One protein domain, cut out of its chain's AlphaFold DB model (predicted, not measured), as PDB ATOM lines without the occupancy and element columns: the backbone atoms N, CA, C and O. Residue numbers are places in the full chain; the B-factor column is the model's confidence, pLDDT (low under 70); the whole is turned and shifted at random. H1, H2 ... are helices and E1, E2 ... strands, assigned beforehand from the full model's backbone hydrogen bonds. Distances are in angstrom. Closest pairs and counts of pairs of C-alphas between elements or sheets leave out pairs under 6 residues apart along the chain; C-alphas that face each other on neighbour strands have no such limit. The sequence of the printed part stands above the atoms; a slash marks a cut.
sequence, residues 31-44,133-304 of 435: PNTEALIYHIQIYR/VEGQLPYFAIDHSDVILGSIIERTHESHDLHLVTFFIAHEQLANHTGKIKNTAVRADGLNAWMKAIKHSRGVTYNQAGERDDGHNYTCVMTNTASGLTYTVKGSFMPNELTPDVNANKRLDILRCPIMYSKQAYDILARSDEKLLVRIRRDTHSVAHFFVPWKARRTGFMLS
ATOM      1  N   PRO A  31     230.630 357.772 205.888       44.31
ATOM      2  CA  PRO A  31     230.326 357.778 207.319       44.31
ATOM      3  C   PRO A  31     231.219 356.821 208.121       44.31
ATOM      4  O   PRO A  31     231.263 356.909 209.347       44.31
ATOM      5  N   ASN A  32     231.932 355.921 207.436       40.81
ATOM      6  CA  ASN A  32     232.798 354.921 208.040       40.81
ATOM      7  C   ASN A  32     234.265 355.366 208.161       40.81
ATOM      8  O   ASN A  32     235.025 354.680 208.839       40.81
ATOM      9  N   THR A  33     234.692 356.460 207.509       36.75
ATOM     10  CA  THR A  33     236.123 356.832 207.431       36.75
ATOM     11  C   THR A  33     236.443 358.297 207.736       36.75
ATOM     12  O   THR A  33     237.616 358.618 207.889       36.75
ATOM     13  N   GLU A  34     235.452 359.186 207.841       39.72
ATOM     14  CA  GLU A  34     235.677 360.636 207.967       39.72
ATOM     15  C   GLU A  34     234.944 361.232 209.187       39.72
ATOM     16  O   GLU A  34     233.844 360.805 209.550       39.72
ATOM     17  N   ALA A  35     235.577 362.202 209.858       33.22
ATOM     18  CA  ALA A  35     235.057 362.838 211.070       33.22
ATOM     19  C   ALA A  35     233.854 363.749 210.753       33.22
ATOM     20  O   ALA A  35     233.954 364.664 209.939       33.22
ATOM     21  N   LEU A  36     232.714 363.511 211.415       38.16
ATOM     22  CA  LEU A  36     231.531 364.371 211.320       38.16
ATOM     23  C   LEU A  36     231.758 365.675 212.097       38.16
ATOM     24  O   LEU A  36     231.876 365.652 213.321       38.16
ATOM     25  N   ILE A  37     231.741 366.808 211.398       34.97
ATOM     26  CA  ILE A  37     231.611 368.137 212.006       34.97
ATOM     27  C   ILE A  37     230.112 368.441 212.138       34.97
ATOM     28  O   ILE A  37     229.377 368.424 211.150       34.97
ATOM     29  N   TYR A  38     229.640 368.692 213.362       35.78
ATOM     30  CA  TYR A  38     228.253 369.082 213.622       35.78
ATOM     31  C   TYR A  38     228.077 370.583 213.366       35.78
ATOM     32  O   TYR A  38     228.631 371.403 214.092       35.78
ATOM     33  N   HIS A  39     227.264 370.954 212.377       32.41
ATOM     34  CA  HIS A  39     226.825 372.337 212.187       32.41
ATOM     35  C   HIS A  39     225.404 372.512 212.734       32.41
ATOM     36  O   HIS A  39     224.426 372.113 212.105       32.41
ATOM     37  N   ILE A  40     225.280 373.123 213.913       34.12
ATOM     38  CA  ILE A  40     223.999 373.620 214.428       34.12
ATOM     39  C   ILE A  40     223.820 375.055 213.908       34.12
ATOM     40  O   ILE A  40     224.390 375.997 214.449       34.12
ATOM     41  N   GLN A  41     223.027 375.244 212.848       33.53
ATOM     42  CA  GLN A  41     222.667 376.578 212.339       33.53
ATOM     43  C   GLN A  41     221.387 377.091 213.022       33.53
ATOM     44  O   GLN A  41     220.317 377.125 212.417       33.53
ATOM     45  N   ILE A  42     221.476 377.488 214.298       33.81
ATOM     46  CA  ILE A  42     220.346 378.093 215.044       33.81
ATOM     47  C   ILE A  42     219.916 379.450 214.444       33.81
ATOM     48  O   ILE A  42     218.753 379.834 214.546       33.81
ATOM     49  N   TYR A  43     220.822 380.151 213.761       38.69
ATOM     50  CA  TYR A  43     220.623 381.510 213.245       38.69
ATOM     51  C   TYR A  43     219.787 381.600 211.953       38.69
ATOM     52  O   TYR A  43     219.303 382.673 211.616       38.69
ATOM     53  N   ARG A  44     219.544 380.485 211.246       34.25
ATOM     54  CA  ARG A  44     218.734 380.471 210.005       34.25
ATOM     55  C   ARG A  44     217.216 380.438 210.235       34.25
ATOM     56  O   ARG A  44     216.442 380.349 209.281       34.25
ATOM     57  N   VAL A 133     240.574 361.404 223.737       38.88
ATOM     58  CA  VAL A 133     241.348 362.611 223.421       38.88
ATOM     59  C   VAL A 133     241.347 363.501 224.667       38.88
ATOM     60  O   VAL A 133     240.301 364.002 225.072       38.88
ATOM     61  N   GLU A 134     242.507 363.642 225.309       46.44
ATOM     62  CA  GLU A 134     242.732 364.522 226.459       46.44
ATOM     63  C   GLU A 134     242.605 365.985 226.007       46.44
ATOM     64  O   GLU A 134     243.571 366.639 225.619       46.44
ATOM     65  N   GLY A 135     241.371 366.485 225.981       46.38
ATOM     66  CA  GLY A 135     241.047 367.844 225.571       46.38
ATOM     67  C   GLY A 135     241.221 368.851 226.709       46.38
ATOM     68  O   GLY A 135     240.669 368.693 227.800       46.38
ATOM     69  N   GLN A 136     241.952 369.930 226.445       47.19
ATOM     70  CA  GLN A 136     241.818 371.172 227.204       47.19
ATOM     71  C   GLN A 136     240.506 371.836 226.761       47.19
ATOM     72  O   GLN A 136     240.258 371.916 225.561       47.19
ATOM     73  N   LEU A 137     239.626 372.272 227.670       45.44
ATOM     74  CA  LEU A 137     238.423 372.987 227.219       45.44
ATOM     75  C   LEU A 137     238.816 374.213 226.358       45.44
ATOM     76  O   LEU A 137     239.807 374.871 226.687       45.44
ATOM     77  N   PRO A 138     238.078 374.506 225.267       36.34
ATOM     78  CA  PRO A 138     236.754 373.979 224.942       36.34
ATOM     79  C   PRO A 138     236.788 372.836 223.905       36.34
ATOM     80  O   PRO A 138     236.219 372.955 222.827       36.34
ATOM     81  N   TYR A 139     237.429 371.699 224.188       39.12
ATOM     82  CA  TYR A 139     237.122 370.464 223.456       39.12
ATOM     83  C   TYR A 139     235.888 369.789 224.071       39.12
ATOM     84  O   TYR A 139     235.906 369.383 225.231       39.12
ATOM     85  N   PHE A 140     234.811 369.703 223.287       39.53
ATOM     86  CA  PHE A 140     233.529 369.089 223.644       39.53
ATOM     87  C   PHE A 140     233.709 367.619 224.073       39.53
ATOM     88  O   PHE A 140     233.744 366.716 223.239       39.53
ATOM     89  N   ALA A 141     233.828 367.364 225.376       32.78
ATOM     90  CA  ALA A 141     233.758 366.018 225.935       32.78
ATOM     91  C   ALA A 141     232.280 365.664 226.145       32.78
ATOM     92  O   ALA A 141     231.618 366.261 226.990       32.78
ATOM     93  N   ILE A 142     231.767 364.732 225.340       42.28
ATOM     94  CA  ILE A 142     230.357 364.342 225.329       42.28
ATOM     95  C   ILE A 142     230.243 362.873 225.766       42.28
ATOM     96  O   ILE A 142     230.521 361.965 224.987       42.28
ATOM     97  N   ASP A 143     229.790 362.627 226.996       46.16
ATOM     98  CA  ASP A 143     228.731 361.634 227.205       46.16
ATOM     99  C   ASP A 143     227.457 362.337 226.733       46.16
ATOM    100  O   ASP A 143     227.140 363.428 227.195       46.16
ATOM    101  N   HIS A 144     226.767 361.757 225.757       52.50
ATOM    102  CA  HIS A 144     225.652 362.346 225.016       52.50
ATOM    103  C   HIS A 144     224.422 362.765 225.852       52.50
ATOM    104  O   HIS A 144     223.353 362.902 225.274       52.50
ATOM    105  N   SER A 145     224.497 362.956 227.171       61.62
ATOM    106  CA  SER A 145     223.393 363.489 227.978       61.62
ATOM    107  C   SER A 145     223.414 365.002 228.182       61.62
ATOM    108  O   SER A 145     222.346 365.586 228.347       61.62
ATOM    109  N   ASP A 146     224.585 365.640 228.162       72.12
ATOM    110  CA  ASP A 146     224.728 367.058 228.501       72.12
ATOM    111  C   ASP A 146     225.714 367.768 227.566       72.12
ATOM    112  O   ASP A 146     226.685 367.180 227.094       72.12
ATOM    113  N   VAL A 147     225.459 369.051 227.280       69.12
ATOM    114  CA  VAL A 147     226.312 369.859 226.396       69.12
ATOM    115  C   VAL A 147     227.040 370.910 227.218       69.12
ATOM    116  O   VAL A 147     226.426 371.876 227.667       69.12
ATOM    117  N   ILE A 148     228.346 370.724 227.400       73.50
ATOM    118  CA  ILE A 148     229.215 371.667 228.114       73.50
ATOM    119  C   ILE A 148     229.711 372.737 227.143       73.50
ATOM    120  O   ILE A 148     230.286 372.422 226.102       73.50
ATOM    121  N   LEU A 149     229.510 374.001 227.508       69.62
ATOM    122  CA  LEU A 149     230.005 375.167 226.777       69.62
ATOM    123  C   LEU A 149     231.429 375.544 227.191       69.62
ATOM    124  O   LEU A 149     232.225 375.983 226.367       69.62
ATOM    125  N   GLY A 150     231.756 375.372 228.471       78.81
ATOM    126  CA  GLY A 150     233.063 375.726 229.004       78.81
ATOM    127  C   GLY A 150     233.138 375.561 230.513       78.81
ATOM    128  O   GLY A 150     232.152 375.239 231.176       78.81
ATOM    129  N   SER A 151     234.328 375.785 231.060       84.25
ATOM    130  CA  SER A 151     234.552 375.761 232.498       84.25
ATOM    131  C   SER A 151     235.709 376.670 232.889       84.25
ATOM    132  O   SER A 151     236.674 376.817 232.137       84.25
ATOM    133  N   ILE A 152     235.597 377.269 234.071       87.88
ATOM    134  CA  ILE A 152     236.597 378.146 234.676       87.88
ATOM    135  C   ILE A 152     236.807 377.775 236.145       87.88
ATOM    136  O   ILE A 152     235.977 377.107 236.762       87.88
ATOM    137  N   ILE A 153     237.911 378.254 236.715       90.94
ATOM    138  CA  ILE A 153     238.099 378.286 238.166       90.94
ATOM    139  C   ILE A 153     237.672 379.672 238.648       90.94
ATOM    140  O   ILE A 153     238.301 380.677 238.334       90.94
ATOM    141  N   GLU A 154     236.594 379.739 239.401       89.12
ATOM    142  CA  GLU A 154     236.097 380.956 240.019       89.12
ATOM    143  C   GLU A 154     236.700 381.114 241.417       89.12
ATOM    144  O   GLU A 154     236.689 380.178 242.211       89.12
ATOM    145  N   ARG A 155     237.185 382.309 241.746       89.94
ATOM    146  CA  ARG A 155     237.407 382.742 243.127       89.94
ATOM    147  C   ARG A 155     236.239 383.613 243.560       89.94
ATOM    148  O   ARG A 155     235.989 384.623 242.905       89.94
ATOM    149  N   THR A 156     235.582 383.259 244.660       85.25
ATOM    150  CA  THR A 156     234.552 384.115 245.264       85.25
ATOM    151  C   THR A 156     235.172 385.465 245.641       85.25
ATOM    152  O   THR A 156     236.296 385.513 246.153       85.25
ATOM    153  N   HIS A 157     234.470 386.567 245.370       76.50
ATOM    154  CA  HIS A 157     234.930 387.904 245.742       76.50
ATOM    155  C   HIS A 157     235.322 387.982 247.228       76.50
ATOM    156  O   HIS A 157     234.676 387.363 248.069       76.50
ATOM    157  N   GLU A 158     236.413 388.695 247.532       80.12
ATOM    158  CA  GLU A 158     236.954 388.874 248.897       80.12
ATOM    159  C   GLU A 158     237.287 387.593 249.686       80.12
ATOM    160  O   GLU A 158     237.721 387.666 250.834       80.12
ATOM    161  N   SER A 159     237.187 386.418 249.065       85.75
ATOM    162  CA  SER A 159     237.507 385.138 249.686       85.75
ATOM    163  C   SER A 159     238.651 384.429 248.955       85.75
ATOM    164  O   SER A 159     239.027 384.754 247.825       85.75
ATOM    165  N   HIS A 160     239.235 383.443 249.632       88.19
ATOM    166  CA  HIS A 160     240.120 382.461 249.011       88.19
ATOM    167  C   HIS A 160     239.350 381.244 248.503       88.19
ATOM    168  O   HIS A 160     239.982 380.351 247.953       88.19
ATOM    169  N   ASP A 161     238.028 381.197 248.678       92.62
ATOM    170  CA  ASP A 161     237.198 380.083 248.234       92.62
ATOM    171  C   ASP A 161     237.204 379.985 246.713       92.62
ATOM    172  O   ASP A 161     236.869 380.933 245.994       92.62
ATOM    173  N   LEU A 162     237.584 378.808 246.233       93.69
ATOM    174  CA  LEU A 162     237.672 378.482 244.828       93.69
ATOM    175  C   LEU A 162     236.583 377.489 244.463       93.69
ATOM    176  O   LEU A 162     236.307 376.532 245.186       93.69
ATOM    177  N   HIS A 163     236.001 377.695 243.295       94.62
ATOM    178  CA  HIS A 163     234.995 376.822 242.732       94.62
ATOM    179  C   HIS A 163     235.357 376.519 241.290       94.62
ATOM    180  O   HIS A 163     235.754 377.394 240.528       94.62
ATOM    181  N   LEU A 164     235.198 375.270 240.892       94.56
ATOM    182  CA  LEU A 164     235.071 374.932 239.492       94.56
ATOM    183  C   LEU A 164     233.659 375.324 239.049       94.56
ATOM    184  O   LEU A 164     232.681 374.815 239.598       94.56
ATOM    185  N   VAL A 165     233.559 376.195 238.053       90.88
ATOM    186  CA  VAL A 165     232.290 376.606 237.446       90.88
ATOM    187  C   VAL A 165     232.229 376.012 236.050       90.88
ATOM    188  O   VAL A 165     233.126 376.241 235.240       90.88
ATOM    189  N   THR A 166     231.212 375.202 235.776       88.81
ATOM    190  CA  THR A 166     230.994 374.569 234.471       88.81
ATOM    191  C   THR A 166     229.664 375.023 233.898       88.81
ATOM    192  O   THR A 166     228.638 374.964 234.572       88.81
ATOM    193  N   PHE A 167     229.694 375.449 232.644       83.62
ATOM    194  CA  PHE A 167     228.549 375.987 231.928       83.62
ATOM    195  C   PHE A 167     227.970 374.923 231.004       83.62
ATOM    196  O   PHE A 167     228.682 374.385 230.152       83.62
ATOM    197  N   PHE A 168     226.681 374.651 231.146       82.19
ATOM    198  CA  PHE A 168     225.933 373.712 230.321       82.19
ATOM    199  C   PHE A 168     224.865 374.448 229.517       82.19
ATOM    200  O   PHE A 168     224.239 375.382 230.014       82.19
ATOM    201  N   ILE A 169     224.596 373.994 228.292       75.94
ATOM    202  CA  ILE A 169     223.374 374.403 227.592       75.94
ATOM    203  C   ILE A 169     222.186 373.833 228.363       75.94
ATOM    204  O   ILE A 169     222.063 372.611 228.483       75.94
ATOM    205  N   ALA A 170     221.294 374.711 228.823       77.00
ATOM    206  CA  ALA A 170     220.090 374.278 229.510       77.00
ATOM    207  C   ALA A 170     219.218 373.418 228.592       77.00
ATOM    208  O   ALA A 170     218.965 373.733 227.421       77.00
ATOM    209  N   HIS A 171     218.710 372.327 229.147       71.75
ATOM    210  CA  HIS A 171     217.936 371.339 228.406       71.75
ATOM    211  C   HIS A 171     216.595 371.878 227.907       71.75
ATOM    212  O   HIS A 171     216.124 371.452 226.849       71.75
ATOM    213  N   GLU A 172     216.025 372.882 228.580       70.38
ATOM    214  CA  GLU A 172     214.814 373.574 228.124       70.38
ATOM    215  C   GLU A 172     215.005 374.240 226.746       70.38
ATOM    216  O   GLU A 172     214.087 374.243 225.918       70.38
ATOM    217  N   GLN A 173     216.213 374.732 226.436       66.12
ATOM    218  CA  GLN A 173     216.515 375.290 225.112       66.12
ATOM    219  C   GLN A 173     216.517 374.211 224.033       66.12
ATOM    220  O   GLN A 173     215.994 374.430 222.939       66.12
ATOM    221  N   LEU A 174     217.053 373.031 224.341       62.97
ATOM    222  CA  LEU A 174     217.101 371.915 223.401       62.97
ATOM    223  C   LEU A 174     215.700 371.340 223.166       62.97
ATOM    224  O   LEU A 174     215.298 371.156 222.016       62.97
ATOM    225  N   ALA A 175     214.926 371.128 224.235       63.16
ATOM    226  CA  ALA A 175     213.605 370.504 224.187       63.16
ATOM    227  C   ALA A 175     212.626 371.252 223.265       63.16
ATOM    228  O   ALA A 175     211.988 370.627 222.407       63.16
ATOM    229  N   ASN A 176     212.578 372.585 223.369       59.31
ATOM    230  CA  ASN A 176     211.656 373.444 222.616       59.31
ATOM    231  C   ASN A 176     211.909 373.469 221.097       59.31
ATOM    232  O   ASN A 176     211.023 373.845 220.326       59.31
ATOM    233  N   HIS A 177     213.087 373.036 220.644       56.81
ATOM    234  CA  HIS A 177     213.470 373.081 219.230       56.81
ATOM    235  C   HIS A 177     213.395 371.715 218.538       56.81
ATOM    236  O   HIS A 177     213.446 371.643 217.310       56.81
ATOM    237  N   THR A 178     213.171 370.628 219.283       53.06
ATOM    238  CA  THR A 178     213.178 369.254 218.742       53.06
ATOM    239  C   THR A 178     212.153 368.978 217.638       53.06
ATOM    240  O   THR A 178     212.400 368.123 216.796       53.06
ATOM    241  N   GLY A 179     211.037 369.715 217.581       51.03
ATOM    242  CA  GLY A 179     210.053 369.597 216.493       51.03
ATOM    243  C   GLY A 179     210.402 370.373 215.215       51.03
ATOM    244  O   GLY A 179     209.752 370.181 214.191       51.03
ATOM    245  N   LYS A 180     211.401 371.266 215.264       47.84
ATOM    246  CA  LYS A 180     211.791 372.159 214.156       47.84
ATOM    247  C   LYS A 180     213.198 371.899 213.619       47.84
ATOM    248  O   LYS A 180     213.534 372.410 212.553       47.84
ATOM    249  N   ILE A 181     214.013 371.112 214.323       46.69
ATOM    250  CA  ILE A 181     215.333 370.700 213.841       46.69
ATOM    251  C   ILE A 181     215.127 369.718 212.679       46.69
ATOM    252  O   ILE A 181     214.846 368.535 212.874       46.69
ATOM    253  N   LYS A 182     215.245 370.216 211.443       42.88
ATOM    254  CA  LYS A 182     215.356 369.371 210.250       42.88
ATOM    255  C   LYS A 182     216.756 368.756 210.247       42.88
ATOM    256  O   LYS A 182     217.713 369.403 209.839       42.88
ATOM    257  N   ASN A 183     216.874 367.521 210.725       45.19
ATOM    258  CA  ASN A 183     218.124 366.763 210.664       45.19
ATOM    259  C   ASN A 183     218.493 366.497 209.199       45.19
ATOM    260  O   ASN A 183     217.849 365.685 208.538       45.19
ATOM    261  N   THR A 184     219.519 367.171 208.684       43.47
ATOM    262  CA  THR A 184     219.992 366.980 207.305       43.47
ATOM    263  C   THR A 184     220.960 365.802 207.161       43.47
ATOM    264  O   THR A 184     221.013 365.222 206.080       43.47
ATOM    265  N   ALA A 185     221.656 365.380 208.229       47.34
ATOM    266  CA  ALA A 185     222.425 364.128 208.279       47.34
ATOM    267  C   ALA A 185     222.852 363.774 209.721       47.34
ATOM    268  O   ALA A 185     223.827 364.318 210.232       47.34
ATOM    269  N   VAL A 186     222.159 362.841 210.382       44.91
ATOM    270  CA  VAL A 186     222.636 362.217 211.634       44.91
ATOM    271  C   VAL A 186     223.063 360.795 211.292       44.91
ATOM    272  O   VAL A 186     222.292 360.072 210.656       44.91
ATOM    273  N   ARG A 187     224.279 360.377 211.676       43.44
ATOM    274  CA  ARG A 187     224.681 358.974 211.498       43.44
ATOM    275  C   ARG A 187     223.692 358.070 212.235       43.44
ATOM    276  O   ARG A 187     223.278 358.388 213.347       43.44
ATOM    277  N   ALA A 188     223.336 356.938 211.635       53.84
ATOM    278  CA  ALA A 188     222.364 356.016 212.223       53.84
ATOM    279  C   ALA A 188     222.774 355.533 213.632       53.84
ATOM    280  O   ALA A 188     221.912 355.325 214.482       53.84
ATOM    281  N   ASP A 189     224.077 355.422 213.904       49.34
ATOM    282  CA  ASP A 189     224.620 355.070 215.221       49.34
ATOM    283  C   ASP A 189     224.592 356.240 216.225       49.34
ATOM    284  O   ASP A 189     224.274 356.038 217.397       49.34
ATOM    285  N   GLY A 190     224.825 357.474 215.771       50.34
ATOM    286  CA  GLY A 190     224.683 358.692 216.576       50.34
ATOM    287  C   GLY A 190     223.229 359.072 216.879       50.34
ATOM    288  O   GLY A 190     222.965 359.745 217.875       50.34
ATOM    289  N   LEU A 191     222.268 358.612 216.069       56.84
ATOM    290  CA  LEU A 191     220.847 358.917 216.247       56.84
ATOM    291  C   LEU A 191     220.316 358.394 217.583       56.84
ATOM    292  O   LEU A 191     219.596 359.111 218.272       56.84
ATOM    293  N   ASN A 192     220.700 357.183 217.989       56.34
ATOM    294  CA  ASN A 192     220.275 356.620 219.273       56.34
ATOM    295  C   ASN A 192     220.844 357.406 220.456       56.34
ATOM    296  O   ASN A 192     220.123 357.670 221.420       56.34
ATOM    297  N   ALA A 193     222.109 357.822 220.369       56.38
ATOM    298  CA  ALA A 193     222.725 358.681 221.371       56.38
ATOM    299  C   ALA A 193     222.013 360.043 221.445       56.38
ATOM    300  O   ALA A 193     221.686 360.501 222.535       56.38
ATOM    301  N   TRP A 194     221.670 360.632 220.296       55.12
ATOM    302  CA  TRP A 194     220.941 361.900 220.221       55.12
ATOM    303  C   TRP A 194     219.511 361.792 220.761       55.12
ATOM    304  O   TRP A 194     219.067 362.625 221.542       55.12
ATOM    305  N   MET A 195     218.787 360.730 220.413       62.19
ATOM    306  CA  MET A 195     217.445 360.472 220.940       62.19
ATOM    307  C   MET A 195     217.471 360.246 222.453       62.19
ATOM    308  O   MET A 195     216.573 360.710 223.156       62.19
ATOM    309  N   LYS A 196     218.514 359.581 222.967       64.38
ATOM    310  CA  LYS A 196     218.752 359.444 224.407       64.38
ATOM    311  C   LYS A 196     219.039 360.804 225.049       64.38
ATOM    312  O   LYS A 196     218.454 361.078 226.093       64.38
ATOM    313  N   ALA A 197     219.834 361.655 224.394       63.59
ATOM    314  CA  ALA A 197     220.106 363.035 224.801       63.59
ATOM    315  C   ALA A 197     218.812 363.840 224.945       63.59
ATOM    316  O   ALA A 197     218.500 364.298 226.034       63.59
ATOM    317  N   ILE A 198     217.990 363.920 223.889       65.00
ATOM    318  CA  ILE A 198     216.699 364.628 223.928       65.00
ATOM    319  C   ILE A 198     215.803 364.072 225.024       65.00
ATOM    320  O   ILE A 198     215.146 364.827 225.735       65.00
ATOM    321  N   LYS A 199     215.671 362.740 225.081       70.75
ATOM    322  CA  LYS A 199     214.756 362.088 226.012       70.75
ATOM    323  C   LYS A 199     215.165 362.432 227.436       70.75
ATOM    324  O   LYS A 199     214.292 362.697 228.254       70.75
ATOM    325  N   HIS A 200     216.469 362.468 227.696       70.62
ATOM    326  CA  HIS A 200     217.013 362.933 228.957       70.62
ATOM    327  C   HIS A 200     216.722 364.423 229.176       70.62
ATOM    328  O   HIS A 200     216.131 364.764 230.192       70.62
ATOM    329  N   SER A 201     216.984 365.278 228.185       69.19
ATOM    330  CA  SER A 201     216.704 366.715 228.257       69.19
ATOM    331  C   SER A 201     215.239 367.060 228.512       69.19
ATOM    332  O   SER A 201     214.937 368.071 229.129       69.19
ATOM    333  N   ARG A 202     214.303 366.217 228.072       73.31
ATOM    334  CA  ARG A 202     212.871 366.375 228.372       73.31
ATOM    335  C   ARG A 202     212.495 365.957 229.793       73.31
ATOM    336  O   ARG A 202     211.423 366.333 230.249       73.31
ATOM    337  N   GLY A 203     213.317 365.132 230.438       79.94
ATOM    338  CA  GLY A 203     213.121 364.690 231.818       79.94
ATOM    339  C   GLY A 203     213.705 365.649 232.852       79.94
ATOM    340  O   GLY A 203     213.377 365.525 234.026       79.94
ATOM    341  N   VAL A 204     214.541 366.598 232.428       83.56
ATOM    342  CA  VAL A 204     215.093 367.622 233.313       83.56
ATOM    343  C   VAL A 204     214.026 368.658 233.632       83.56
ATOM    344  O   VAL A 204     213.414 369.236 232.730       83.56
ATOM    345  N   THR A 205     213.807 368.886 234.924       86.62
ATOM    346  CA  THR A 205     212.902 369.924 235.412       86.62
ATOM    347  C   THR A 205     213.686 371.047 236.074       86.62
ATOM    348  O   THR A 205     214.878 370.923 236.349       86.62
ATOM    349  N   TYR A 206     213.020 372.180 236.265       85.19
ATOM    350  CA  TYR A 206     213.602 373.365 236.879       85.19
ATOM    351  C   TYR A 206     212.650 373.860 237.960       85.19
ATOM    352  O   TYR A 206     211.436 373.919 237.729       85.19
ATOM    353  N   ASN A 207     213.182 374.213 239.128       84.25
ATOM    354  CA  ASN A 207     212.377 374.789 240.201       84.25
ATOM    355  C   ASN A 207     211.993 376.254 239.884       84.25
ATOM    356  O   ASN A 207     212.348 376.805 238.840       84.25
ATOM    357  N   GLN A 208     211.248 376.909 240.779       79.19
ATOM    358  CA  GLN A 208     210.807 378.297 240.567       79.19
ATOM    359  C   GLN A 208     211.959 379.312 240.521       79.19
ATOM    360  O   GLN A 208     211.802 380.358 239.900       79.19
ATOM    361  N   ALA A 209     213.106 379.004 241.133       74.12
ATOM    362  CA  ALA A 209     214.310 379.824 241.038       74.12
ATOM    363  C   ALA A 209     215.072 379.595 239.717       74.12
ATOM    364  O   ALA A 209     216.007 380.326 239.403       74.12
ATOM    365  N   GLY A 210     214.665 378.605 238.915       76.12
ATOM    366  CA  GLY A 210     215.355 378.201 237.694       76.12
ATOM    367  C   GLY A 210     216.573 377.314 237.949       76.12
ATOM    368  O   GLY A 210     217.374 377.107 237.045       76.12
ATOM    369  N   GLU A 211     216.715 376.776 239.159       82.62
ATOM    370  CA  GLU A 211     217.700 375.740 239.448       82.62
ATOM    371  C   GLU A 211     217.255 374.428 238.801       82.62
ATOM    372  O   GLU A 211     216.079 374.050 238.870       82.62
ATOM    373  N   ARG A 212     218.205 373.735 238.174       87.00
ATOM    374  CA  ARG A 212     217.989 372.410 237.604       87.00
ATOM    375  C   ARG A 212     217.700 371.402 238.718       87.00
ATOM    376  O   ARG A 212     218.542 371.174 239.578       87.00
ATOM    377  N   ASP A 213     216.544 370.756 238.632       86.25
ATOM    378  CA  ASP A 213     216.139 369.631 239.470       86.25
ATOM    379  C   ASP A 213     215.801 368.449 238.556       86.25
ATOM    380  O   ASP A 213     214.701 368.327 238.012       86.25
ATOM    381  N   ASP A 214     216.793 367.602 238.303       82.44
ATOM    382  CA  ASP A 214     216.622 366.366 237.537       82.44
ATOM    383  C   ASP A 214     216.632 365.118 238.431       82.44
ATOM    384  O   ASP A 214     216.684 363.999 237.924       82.44
ATOM    385  N   GLY A 215     216.573 365.296 239.758       85.69
ATOM    386  CA  GLY A 215     216.627 364.205 240.732       85.69
ATOM    387  C   GLY A 215     217.966 363.461 240.790       85.69
ATOM    388  O   GLY A 215     218.049 362.432 241.464       85.69
ATOM    389  N   HIS A 216     219.009 363.948 240.110       89.25
ATOM    390  CA  HIS A 216     220.322 363.314 240.081       89.25
ATOM    391  C   HIS A 216     221.352 364.064 240.926       89.25
ATOM    392  O   HIS A 216     221.342 365.288 241.049       89.25
ATOM    393  N   ASN A 217     222.311 363.319 241.483       93.88
ATOM    394  CA  ASN A 217     223.425 363.921 242.204       93.88
ATOM    395  C   ASN A 217     224.606 364.147 241.266       93.88
ATOM    396  O   ASN A 217     225.177 363.198 240.726       93.88
ATOM    397  N   TYR A 218     225.033 365.399 241.135       94.25
ATOM    398  CA  TYR A 218     226.247 365.728 240.402       94.25
ATOM    399  C   TYR A 218     227.437 365.755 241.351       94.25
ATOM    400  O   TYR A 218     227.389 366.325 242.440       94.25
ATOM    401  N   THR A 219     228.528 365.119 240.939       97.19
ATOM    402  CA  THR A 219     229.797 365.156 241.664       97.19
ATOM    403  C   THR A 219     230.932 365.518 240.721       97.19
ATOM    404  O   THR A 219     230.974 365.087 239.570       97.19
ATOM    405  N   CYS A 220     231.866 366.322 241.212       96.94
ATOM    406  CA  CYS A 220     233.088 366.662 240.500       96.94
ATOM    407  C   CYS A 220     234.253 365.919 241.150       96.94
ATOM    408  O   CYS A 220     234.573 366.155 242.315       96.94
ATOM    409  N   VAL A 221     234.897 365.034 240.393       97.12
ATOM    410  CA  VAL A 221     236.176 364.428 240.761       97.12
ATOM    411  C   VAL A 221     237.274 365.277 240.142       97.12
ATOM    412  O   VAL A 221     237.389 365.355 238.921       97.12
ATOM    413  N   MET A 222     238.060 365.937 240.979       97.06
ATOM    414  CA  MET A 222     239.094 366.870 240.554       97.06
ATOM    415  C   MET A 222     240.462 366.340 240.947       97.06
ATOM    416  O   MET A 222     240.644 365.891 242.074       97.06
ATOM    417  N   THR A 223     241.412 366.388 240.019       96.38
ATOM    418  CA  THR A 223     242.813 366.035 240.257       96.38
ATOM    419  C   THR A 223     243.694 367.199 239.856       96.38
ATOM    420  O   THR A 223     243.682 367.632 238.704       96.38
ATOM    421  N   ASN A 224     244.457 367.716 240.809       91.00
ATOM    422  CA  ASN A 224     245.457 368.732 240.515       91.00
ATOM    423  C   ASN A 224     246.674 368.072 239.860       91.00
ATOM    424  O   ASN A 224     247.263 367.171 240.457       91.00
ATOM    425  N   THR A 225     247.061 368.511 238.661       88.31
ATOM    426  CA  THR A 225     248.201 367.919 237.940       88.31
ATOM    427  C   THR A 225     249.518 368.076 238.690       88.31
ATOM    428  O   THR A 225     250.339 367.164 238.644       88.31
ATOM    429  N   ALA A 226     249.681 369.163 239.448       85.50
ATOM    430  CA  ALA A 226     250.913 369.470 240.169       85.50
ATOM    431  C   ALA A 226     251.196 368.482 241.307       85.50
ATOM    432  O   ALA A 226     252.325 368.047 241.511       85.50
ATOM    433  N   SER A 227     250.160 368.158 242.086       88.50
ATOM    434  CA  SER A 227     250.284 367.342 243.299       88.50
ATOM    435  C   SER A 227     249.798 365.907 243.123       88.50
ATOM    436  O   SER A 227     250.015 365.082 244.007       88.50
ATOM    437  N   GLY A 228     249.079 365.613 242.037       91.75
ATOM    438  CA  GLY A 228     248.357 364.354 241.858       91.75
ATOM    439  C   GLY A 228     247.212 364.150 242.858       91.75
ATOM    440  O   GLY A 228     246.609 363.080 242.880       91.75
ATOM    441  N   LEU A 229     246.898 365.149 243.695       93.44
ATOM    442  CA  LEU A 229     245.848 365.041 244.703       93.44
ATOM    443  C   LEU A 229     244.482 364.998 244.017       93.44
ATOM    444  O   LEU A 229     244.079 365.971 243.374       93.44
ATOM    445  N   THR A 230     243.768 363.887 244.202       96.62
ATOM    446  CA  THR A 230     242.398 363.699 243.726       96.62
ATOM    447  C   THR A 230     241.408 363.832 244.873       96.62
ATOM    448  O   THR A 230     241.565 363.202 245.916       96.62
ATOM    449  N   TYR A 231     240.344 364.597 244.662       97.06
ATOM    450  CA  TYR A 231     239.238 364.722 245.608       97.06
ATOM    451  C   TYR A 231     237.897 364.738 244.873       97.06
ATOM    452  O   TYR A 231     237.815 365.068 243.690       97.06
ATOM    453  N   THR A 232     236.839 364.336 245.578       97.50
ATOM    454  CA  THR A 232     235.468 364.307 245.055       97.50
ATOM    455  C   THR A 232     234.604 365.245 245.876       97.50
ATOM    456  O   THR A 232     234.602 365.166 247.102       97.50
ATOM    457  N   VAL A 233     233.861 366.115 245.202       97.25
ATOM    458  CA  VAL A 233     232.929 367.051 245.840       97.25
ATOM    459  C   VAL A 233     231.556 366.954 245.205       97.25
ATOM    460  O   VAL A 233     231.427 366.598 244.031       97.25
ATOM    461  N   LYS A 234     230.528 367.298 245.980       97.25
ATOM    462  CA  LYS A 234     229.181 367.496 245.449       97.25
ATOM    463  C   LYS A 234     229.163 368.774 244.608       97.25
ATOM    464  O   LYS A 234     229.656 369.807 245.056       97.25
ATOM    465  N   GLY A 235     228.639 368.672 243.393       95.50
ATOM    466  CA  GLY A 235     228.322 369.816 242.552       95.50
ATOM    467  C   GLY A 235     226.891 370.269 242.797       95.50
ATOM    468  O   GLY A 235     226.010 369.437 243.019       95.50
ATOM    469  N   SER A 236     226.675 371.576 242.742       92.69
ATOM    470  CA  SER A 236     225.353 372.186 242.855       92.69
ATOM    471  C   SER A 236     225.084 373.015 241.612       92.69
ATOM    472  O   SER A 236     225.949 373.788 241.191       92.69
ATOM    473  N   PHE A 237     223.908 372.846 241.012       89.69
ATOM    474  CA  PHE A 237     223.463 373.783 239.993       89.69
ATOM    475  C   PHE A 237     223.058 375.080 240.677       89.69
ATOM    476  O   PHE A 237     222.345 375.062 241.672       89.69
ATOM    477  N   MET A 238     223.557 376.198 240.172       84.62
ATOM    478  CA  MET A 238     223.236 377.513 240.699       84.62
ATOM    479  C   MET A 238     222.274 378.199 239.732       84.62
ATOM    480  O   MET A 238     222.606 378.298 238.543       84.62
ATOM    481  N   PRO A 239     221.115 378.698 240.196       79.06
ATOM    482  CA  PRO A 239     220.394 379.696 239.424       79.06
ATOM    483  C   PRO A 239     221.285 380.941 239.300       79.06
ATOM    484  O   PRO A 239     222.049 381.267 240.209       79.06
ATOM    485  N   ASN A 240     221.220 381.645 238.172       66.00
ATOM    486  CA  ASN A 240     221.811 382.972 238.084       66.00
ATOM    487  C   ASN A 240     220.944 383.916 238.929       66.00
ATOM    488  O   ASN A 240     219.843 384.292 238.535       66.00
ATOM    489  N   GLU A 241     221.432 384.264 240.115       63.91
ATOM    490  CA  GLU A 241     220.743 385.174 241.038       63.91
ATOM    491  C   GLU A 241     220.764 386.625 240.534       63.91
ATOM    492  O   GLU A 241     219.930 387.433 240.936       63.91
ATOM    493  N   LEU A 242     221.667 386.943 239.599       53.59
ATOM    494  CA  LEU A 242     221.785 388.274 239.000       53.59
ATOM    495  C   LEU A 242     220.677 388.573 237.982       53.59
ATOM    496  O   LEU A 242     220.568 389.705 237.516       53.59
ATOM    497  N   THR A 243     219.874 387.574 237.600       51.91
ATOM    498  CA  THR A 243     218.732 387.778 236.707       51.91
ATOM    499  C   THR A 243     217.417 387.477 237.421       51.91
ATOM    500  O   THR A 243     217.187 386.351 237.864       51.91
ATOM    501  N   PRO A 244     216.498 388.456 237.510       51.59
ATOM    502  CA  PRO A 244     215.149 388.196 237.994       51.59
ATOM    503  C   PRO A 244     214.309 387.391 236.979       51.59
ATOM    504  O   PRO A 244     213.202 386.964 237.312       51.59
ATOM    505  N   ASP A 245     214.786 387.181 235.739       56.78
ATOM    506  CA  ASP A 245     214.109 386.348 234.738       56.78
ATOM    507  C   ASP A 245     214.423 384.866 234.977       56.78
ATOM    508  O   ASP A 245     215.448 384.342 234.544       56.78
ATOM    509  N   VAL A 246     213.474 384.145 235.574       61.16
ATOM    510  CA  VAL A 246     213.539 382.680 235.732       61.16
ATOM    511  C   VAL A 246     213.811 381.975 234.388       61.16
ATOM    512  O   VAL A 246     214.438 380.917 234.353       61.16
ATOM    513  N   ASN A 247     213.410 382.557 233.247       60.34
ATOM    514  CA  ASN A 247     213.700 381.989 231.926       60.34
ATOM    515  C   ASN A 247     215.151 382.153 231.477       60.34
ATOM    516  O   ASN A 247     215.554 381.463 230.541       60.34
ATOM    517  N   ALA A 248     215.924 383.065 232.059       62.81
ATOM    518  CA  ALA A 248     217.351 383.166 231.791       62.81
ATOM    519  C   ALA A 248     218.110 382.003 232.451       62.81
ATOM    520  O   ALA A 248     218.958 381.395 231.798       62.81
ATOM    521  N   ASN A 249     217.692 381.583 233.649       66.94
ATOM    522  CA  ASN A 249     218.196 380.374 234.321       66.94
ATOM    523  C   ASN A 249     217.889 379.087 233.541       66.94
ATOM    524  O   ASN A 249     218.640 378.124 233.581       66.94
ATOM    525  N   LYS A 250     216.846 379.116 232.709       71.12
ATOM    526  CA  LYS A 250     216.468 378.039 231.782       71.12
ATOM    527  C   LYS A 250     217.217 378.075 230.438       71.12
ATOM    528  O   LYS A 250     216.843 377.367 229.496       71.12
ATOM    529  N   ARG A 251     218.220 378.950 230.274       70.81
ATOM    530  CA  ARG A 251     219.069 379.033 229.061       70.81
ATOM    531  C   ARG A 251     220.453 378.435 229.270       70.81
ATOM    532  O   ARG A 251     221.012 377.881 228.324       70.81
ATOM    533  N   LEU A 252     220.974 378.536 230.485       76.12
ATOM    534  CA  LEU A 252     222.307 378.095 230.851       76.12
ATOM    535  C   LEU A 252     222.249 377.446 232.232       76.12
ATOM    536  O   LEU A 252     221.913 378.133 233.193       76.12
ATOM    537  N   ASP A 253     222.612 376.168 232.340       84.12
ATOM    538  CA  ASP A 253     222.787 375.564 233.662       84.12
ATOM    539  C   ASP A 253     224.228 375.812 234.112       84.12
ATOM    540  O   ASP A 253     225.179 375.574 233.359       84.12
ATOM    541  N   ILE A 254     224.404 376.267 235.351       86.88
ATOM    542  CA  ILE A 254     225.730 376.515 235.910       86.88
ATOM    543  C   ILE A 254     225.990 375.526 237.034       86.88
ATOM    544  O   ILE A 254     225.403 375.634 238.104       86.88
ATOM    545  N   LEU A 255     226.885 374.568 236.807       91.62
ATOM    546  CA  LEU A 255     227.320 373.637 237.841       91.62
ATOM    547  C   LEU A 255     228.527 374.215 238.574       91.62
ATOM    548  O   LEU A 255     229.579 374.444 237.972       91.62
ATOM    549  N   ARG A 256     228.394 374.389 239.886       92.81
ATOM    550  CA  ARG A 256     229.452 374.877 240.766       92.81
ATOM    551  C   ARG A 256     229.936 373.754 241.676       92.81
ATOM    552  O   ARG A 256     229.147 373.105 242.357       92.81
ATOM    553  N   CYS A 257     231.244 373.527 241.693       96.06
ATOM    554  CA  CYS A 257     231.895 372.482 242.478       96.06
ATOM    555  C   CYS A 257     233.010 373.092 243.341       96.06
ATOM    556  O   CYS A 257     233.967 373.626 242.778       96.06
ATOM    557  N   PRO A 258     232.939 373.032 244.683       96.62
ATOM    558  CA  PRO A 258     233.948 373.647 245.544       96.62
ATOM    559  C   PRO A 258     235.301 372.941 245.411       96.62
ATOM    560  O   PRO A 258     235.388 371.715 245.424       96.62
ATOM    561  N   ILE A 259     236.383 373.704 245.300       95.69
ATOM    562  CA  ILE A 259     237.746 373.170 245.261       95.69
ATOM    563  C   ILE A 259     238.240 372.983 246.700       95.69
ATOM    564  O   ILE A 259     238.286 373.925 247.492       95.69
ATOM    565  N   MET A 260     238.622 371.759 247.070       95.31
ATOM    566  CA  MET A 260     239.186 371.514 248.400       95.31
ATOM    567  C   MET A 260     240.526 372.234 248.564       95.31
ATOM    568  O   MET A 260     241.261 372.419 247.595       95.31
ATOM    569  N   TYR A 261     240.840 372.633 249.800       94.50
ATOM    570  CA  TYR A 261     242.077 373.358 250.122       94.50
ATOM    571  C   TYR A 261     242.220 374.663 249.331       94.50
ATOM    572  O   TYR A 261     243.325 375.049 248.958       94.50
ATOM    573  N   SER A 262     241.094 375.339 249.069       93.62
ATOM    574  CA  SER A 262     241.013 376.510 248.192       93.62
ATOM    575  C   SER A 262     242.102 377.552 248.470       93.62
ATOM    576  O   SER A 262     242.765 377.988 247.537       93.62
ATOM    577  N   LYS A 263     242.374 377.875 249.743       92.62
ATOM    578  CA  LYS A 263     243.444 378.812 250.119       92.62
ATOM    579  C   LYS A 263     244.838 378.325 249.715       92.62
ATOM    580  O   LYS A 263     245.543 379.045 249.021       92.62
ATOM    581  N   GLN A 264     245.225 377.102 250.090       93.44
ATOM    582  CA  GLN A 264     246.542 376.573 249.709       93.44
ATOM    583  C   GLN A 264     246.668 376.416 248.188       93.44
ATOM    584  O   GLN A 264     247.694 376.761 247.607       93.44
ATOM    585  N   ALA A 265     245.614 375.917 247.539       92.31
ATOM    586  CA  ALA A 265     245.561 375.765 246.093       92.31
ATOM    587  C   ALA A 265     245.707 377.122 245.393       92.31
ATOM    588  O   ALA A 265     246.462 377.239 244.434       92.31
ATOM    589  N   TYR A 266     245.052 378.163 245.908       91.38
ATOM    590  CA  TYR A 266     245.195 379.525 245.418       91.38
ATOM    591  C   TYR A 266     246.632 380.032 245.534       91.38
ATOM    592  O   TYR A 266     247.222 380.432 244.531       91.38
ATOM    593  N   ASP A 267     247.204 379.979 246.737       90.12
ATOM    594  CA  ASP A 267     248.524 380.543 247.022       90.12
ATOM    595  C   ASP A 267     249.626 379.884 246.174       90.12
ATOM    596  O   ASP A 267     250.559 380.556 245.733       90.12
ATOM    597  N   ILE A 268     249.491 378.583 245.896       91.56
ATOM    598  CA  ILE A 268     250.481 377.797 245.149       91.56
ATOM    599  C   ILE A 268     250.236 377.856 243.634       91.56
ATOM    600  O   ILE A 268     251.172 378.023 242.855       91.56
ATOM    601  N   LEU A 269     248.987 377.690 243.189       91.81
ATOM    602  CA  LEU A 269     248.686 377.338 241.796       91.81
ATOM    603  C   LEU A 269     248.149 378.507 240.981       91.81
ATOM    604  O   LEU A 269     248.206 378.448 239.753       91.81
ATOM    605  N   ALA A 270     247.665 379.581 241.614       86.69
ATOM    606  CA  ALA A 270     246.989 380.678 240.915       86.69
ATOM    607  C   ALA A 270     247.848 381.392 239.857       86.69
ATOM    608  O   ALA A 270     247.296 382.132 239.042       86.69
ATOM    609  N   ARG A 271     249.174 381.208 239.886       86.75
ATOM    610  CA  ARG A 271     250.142 381.768 238.925       86.75
ATOM    611  C   ARG A 271     250.890 380.696 238.123       86.75
ATOM    612  O   ARG A 271     251.789 381.031 237.360       86.75
ATOM    613  N   SER A 272     250.545 379.427 238.312       91.06
ATOM    614  CA  SER A 272     251.213 378.297 237.667       91.06
ATOM    615  C   SER A 272     250.621 377.989 236.286       91.06
ATOM    616  O   SER A 272     249.515 378.420 235.958       91.06
ATOM    617  N   ASP A 273     251.353 377.218 235.481       91.44
ATOM    618  CA  ASP A 273     250.880 376.625 234.219       91.44
ATOM    619  C   ASP A 273     250.116 375.304 234.414       91.44
ATOM    620  O   ASP A 273     249.753 374.623 233.452       91.44
ATOM    621  N   GLU A 274     249.858 374.944 235.670       94.50
ATOM    622  CA  GLU A 274     249.198 373.702 236.038       94.50
ATOM    623  C   GLU A 274     247.741 373.682 235.584       94.50
ATOM    624  O   GLU A 274     247.098 374.709 235.316       94.50
ATOM    625  N   LYS A 275     247.190 372.472 235.528       93.62
ATOM    626  CA  LYS A 275     245.815 372.237 235.108       93.62
ATOM    627  C   LYS A 275     245.065 371.465 236.186       93.62
ATOM    628  O   LYS A 275     245.614 370.681 236.954       93.62
ATOM    629  N   LEU A 276     243.767 371.689 236.233       93.62
ATOM    630  CA  LEU A 276     242.847 370.907 237.031       93.62
ATOM    631  C   LEU A 276     242.196 369.881 236.110       93.62
ATOM    632  O   LEU A 276     241.446 370.255 235.210       93.62
ATOM    633  N   LEU A 277     242.499 368.599 236.301       94.56
ATOM    634  CA  LEU A 277     241.779 367.520 235.636       94.56
ATOM    635  C   LEU A 277     240.429 367.351 236.322       94.56
ATOM    636  O   LEU A 277     240.363 367.084 237.519       94.56
ATOM    637  N   VAL A 278     239.357 367.484 235.560       93.75
ATOM    638  CA  VAL A 278     237.982 367.439 236.039       93.75
ATOM    639  C   VAL A 278     237.276 366.252 235.414       93.75
ATOM    640  O   VAL A 278     237.277 366.085 234.196       93.75
ATOM    641  N   ARG A 279     236.600 365.464 236.249       94.12
ATOM    642  CA  ARG A 279     235.605 364.485 235.825       94.12
ATOM    643  C   ARG A 279     234.273 364.784 236.496       94.12
ATOM    644  O   ARG A 279     234.141 364.623 237.708       94.12
ATOM    645  N   ILE A 280     233.290 365.193 235.704       92.75
ATOM    646  CA  ILE A 280     231.922 365.412 236.176       92.75
ATOM    647  C   ILE A 280     231.182 364.085 236.099       92.75
ATOM    648  O   ILE A 280     231.217 363.403 235.072       92.75
ATOM    649  N   ARG A 281     230.519 363.713 237.188       93.56
ATOM    650  CA  ARG A 281     229.694 362.517 237.292       93.56
ATOM    651  C   ARG A 281     228.264 362.884 237.640       93.56
ATOM    652  O   ARG A 281     228.049 363.737 238.493       93.56
ATOM    653  N   ARG A 282     227.320 362.182 237.022       91.25
ATOM    654  CA  ARG A 282     225.907 362.148 237.398       91.25
ATOM    655  C   ARG A 282     225.635 360.786 238.015       91.25
ATOM    656  O   ARG A 282     225.716 359.761 237.333       91.25
ATOM    657  N   ASP A 283     225.385 360.777 239.315       92.25
ATOM    658  CA  ASP A 283     225.368 359.583 240.155       92.25
ATOM    659  C   ASP A 283     226.664 358.767 239.969       92.25
ATOM    660  O   ASP A 283     227.751 359.193 240.362       92.25
ATOM    661  N   THR A 284     226.573 357.605 239.324       90.00
ATOM    662  CA  THR A 284     227.701 356.710 239.033       90.00
ATOM    663  C   THR A 284     228.292 356.891 237.632       90.00
ATOM    664  O   THR A 284     229.362 356.346 237.347       90.00
ATOM    665  N   HIS A 285     227.639 357.656 236.755       87.19
ATOM    666  CA  HIS A 285     228.004 357.783 235.343       87.19
ATOM    667  C   HIS A 285     228.889 359.006 235.106       87.19
ATOM    668  O   HIS A 285     228.660 360.067 235.677       87.19
ATOM    669  N   SER A 286     229.915 358.866 234.266       85.38
ATOM    670  CA  SER A 286     230.810 359.970 233.906       85.38
ATOM    671  C   SER A 286     230.209 360.792 232.771       85.38
ATOM    672  O   SER A 286     230.153 360.296 231.654       85.38
ATOM    673  N   VAL A 287     229.851 362.044 233.050       84.50
ATOM    674  CA  VAL A 287     229.272 362.991 232.083       84.50
ATOM    675  C   VAL A 287     230.359 363.658 231.243       84.50
ATOM    676  O   VAL A 287     230.231 363.830 230.036       84.50
ATOM    677  N   ALA A 288     231.463 364.053 231.875       84.19
ATOM    678  CA  ALA A 288     232.522 364.765 231.173       84.19
ATOM    679  C   ALA A 288     233.880 364.554 231.822       84.19
ATOM    680  O   ALA A 288     233.975 364.288 233.021       84.19
ATOM    681  N   HIS A 289     234.927 364.689 231.013       86.81
ATOM    682  CA  HIS A 289     236.312 364.574 231.440       86.81
ATOM    683  C   HIS A 289     237.169 365.569 230.657       86.81
ATOM    684  O   HIS A 289     237.242 365.473 229.435       86.81
ATOM    685  N   PHE A 290     237.769 366.542 231.340       86.75
ATOM    686  CA  PHE A 290     238.499 367.638 230.699       86.75
ATOM    687  C   PHE A 290     239.506 368.299 231.641       86.75
ATOM    688  O   PHE A 290     239.465 368.094 232.852       86.75
ATOM    689  N   PHE A 291     240.389 369.135 231.092       88.69
ATOM    690  CA  PHE A 291     241.305 369.968 231.873       88.69
ATOM    691  C   PHE A 291     240.872 371.436 231.898       88.69
ATOM    692  O   PHE A 291     240.506 371.996 230.861       88.69
ATOM    693  N   VAL A 292     241.011 372.076 233.062       88.00
ATOM    694  CA  VAL A 292     240.849 373.526 233.250       88.00
ATOM    695  C   VAL A 292     242.184 374.134 233.680       88.00
ATOM    696  O   VAL A 292     242.691 373.782 234.745       88.00
ATOM    697  N   PRO A 293     242.795 375.027 232.886       89.25
ATOM    698  CA  PRO A 293     244.044 375.678 233.275       89.25
ATOM    699  C   PRO A 293     243.858 376.577 234.498       89.25
ATOM    700  O   PRO A 293     242.909 377.359 234.546       89.25
ATOM    701  N   TRP A 294     244.809 376.572 235.434       88.75
ATOM    702  CA  TRP A 294     244.794 377.512 236.562       88.75
ATOM    703  C   TRP A 294     244.871 378.977 236.118       88.75
ATOM    704  O   TRP A 294     244.262 379.848 236.738       88.75
ATOM    705  N   LYS A 295     245.518 379.252 234.978       84.56
ATOM    706  CA  LYS A 295     245.534 380.580 234.336       84.56
ATOM    707  C   LYS A 295     244.161 381.048 233.830       84.56
ATOM    708  O   LYS A 295     243.941 382.248 233.669       84.56
ATOM    709  N   ALA A 296     243.215 380.131 233.613       76.69
ATOM    710  CA  ALA A 296     241.833 380.472 233.276       76.69
ATOM    711  C   ALA A 296     241.018 380.910 234.508       76.69
ATOM    712  O   ALA A 296     239.829 381.199 234.384       76.69
ATOM    713  N   ARG A 297     241.637 380.975 235.697       86.88
ATOM    714  CA  ARG A 297     240.982 381.444 236.916       86.88
ATOM    715  C   ARG A 297     240.471 382.873 236.759       86.88
ATOM    716  O   ARG A 297     241.179 383.740 236.242       86.88
ATOM    717  N   ARG A 298     239.275 383.136 237.274       81.19
ATOM    718  CA  ARG A 298     238.668 384.468 237.353       81.19
ATOM    719  C   ARG A 298     238.163 384.737 238.761       81.19
ATOM    720  O   ARG A 298     237.832 383.808 239.492       81.19
ATOM    721  N   THR A 299     238.148 386.002 239.160       76.69
ATOM    722  CA  THR A 299     237.381 386.415 240.339       76.69
ATOM    723  C   THR A 299     235.947 386.569 239.867       76.69
ATOM    724  O   THR A 299     235.691 387.402 239.001       76.69
ATOM    725  N   GLY A 300     235.056 385.721 240.363       66.25
ATOM    726  CA  GLY A 300     233.645 385.796 240.021       66.25
ATOM    727  C   GLY A 300     232.881 386.599 241.058       66.25
ATOM    728  O   GLY A 300     233.195 386.578 242.250       66.25
ATOM    729  N   PHE A 301     231.864 387.293 240.570       63.69
ATOM    730  CA  PHE A 301     230.909 388.051 241.369       63.69
ATOM    731  C   PHE A 301     229.503 387.432 241.310       63.69
ATOM    732  O   PHE A 301     228.511 388.073 241.632       63.69
ATOM    733  N   MET A 302     229.402 386.176 240.865       56.97
ATOM    734  CA  MET A 302     228.144 385.574 240.424       56.97
ATOM    735  C   MET A 302     227.039 385.460 241.487       56.97
ATOM    736  O   MET A 302     225.880 385.348 241.109       56.97
ATOM    737  N   LEU A 303     227.382 385.444 242.778       51.31
ATOM    738  CA  LEU A 303     226.430 385.263 243.890       51.31
ATOM    739  C   LEU A 303     226.333 386.489 244.804       51.31
ATOM    740  O   LEU A 303     225.675 386.465 245.838       51.31
ATOM    741  N   SER A 304     227.059 387.549 244.473       49.44
ATOM    742  CA  SER A 304     227.086 388.758 245.276       49.44
ATOM    743  C   SER A 304     227.437 389.913 244.364       49.44
ATOM    744  O   SER A 304     228.590 390.020 243.940       49.44
TER     745      SER A 304
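Overview. This is residues 31 to 44 and 133 to 304 of the 435 residues of the protein "Hypothetical protein" of Symbiodinium microadriaticum (UniProt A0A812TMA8). What is the main shape? Two strongly twisted sheets, E5 E6 E2 E1 E9 and E4 E3 E7 E8, lie face to face as a sandwich, their strands crossed at 60 degrees, with H4 at one end and H1 and H2 at the other. What is it built of? The 186 printed residues include four named helices and nine named strands, in the order E1 E2 H1 H2 E3 E4 E5 H3 E6 H4 E7 E8 E9; the class is mixed, helices and strands, with 92 residues, under half, in named elements. The first sheet, in the order given, is mixed and the second all antiparallel. How large is it? It is compact, with a radius of gyration of the C-alphas of 17.5 A, and spans 51 by 45 by 32 A.

Arrangement. How is the five-stranded sheet joined? E1, residues 148 to 156, and E2, residues 162 to 169, form a hairpin, N 165 and O 152 being 2.9 A apart and within hydrogen-bond range. E6, residues 252 to 258, is antiparallel to E2, with N 166 and O 255 at 2.8 A, and to edge strand E5, residues 236 to 238, with N 238 and O 254 at 2.8 A. Edge strand E9, residues 298 to 300, is parallel to E1, with N 155 and O 298 at 2.8 A. And the other sheet? E3, residues 218 to 224, and E4, residues 230 to 234, form a hairpin, with N 222 and O 231 at 2.9 A. E7, residues 275 to 282, and E8, residues 285 to 293, form another, with N 278 and O 290 at 2.8 A; E7 is antiparallel to E3, with N 221 and O 279 at 2.8 A. Where are the helices? H1, residues 171 to 175, touches residues 198 to 202 alone of H2, residues 188 to 203; their closest C-alphas, His 171 and Ser 201, are 4.8 A apart. H1 only grazes the five-stranded sheet, H4, residues 262 to 269, only grazes both sheets, and H2 and H3, residues 246 to 249, are on neither. Every O i to N i+4 pair is within hydrogen-bond range in H1 and H4, and 10 of 12 in H2; H3 is too short for one.

Along the chain. Where are the anchors? C-alpha 148 of E1 is at (229.215, 371.667, 228.114) and C-alpha 300 of E9 at (233.645, 385.796, 240.021). Which elements are long? From first to last C-alpha E8 measures 24.1 A, H2 23.3 A, E2 22.8 A and E7 22.4 A; E1, 21.9 A, bends by 54 degrees at residue 153.

Size, cuts and confidence. Is anything missing? Residues 45 to 132 are not printed; C-alphas 44 and 133 are 31.8 A apart. Which links are long? H1 to H2 and H2 to E3. Where is confidence low? The mean pLDDT of the printed part is 73.3, and 71 residues are under 70, among them 31 to 44 and 173 to 198.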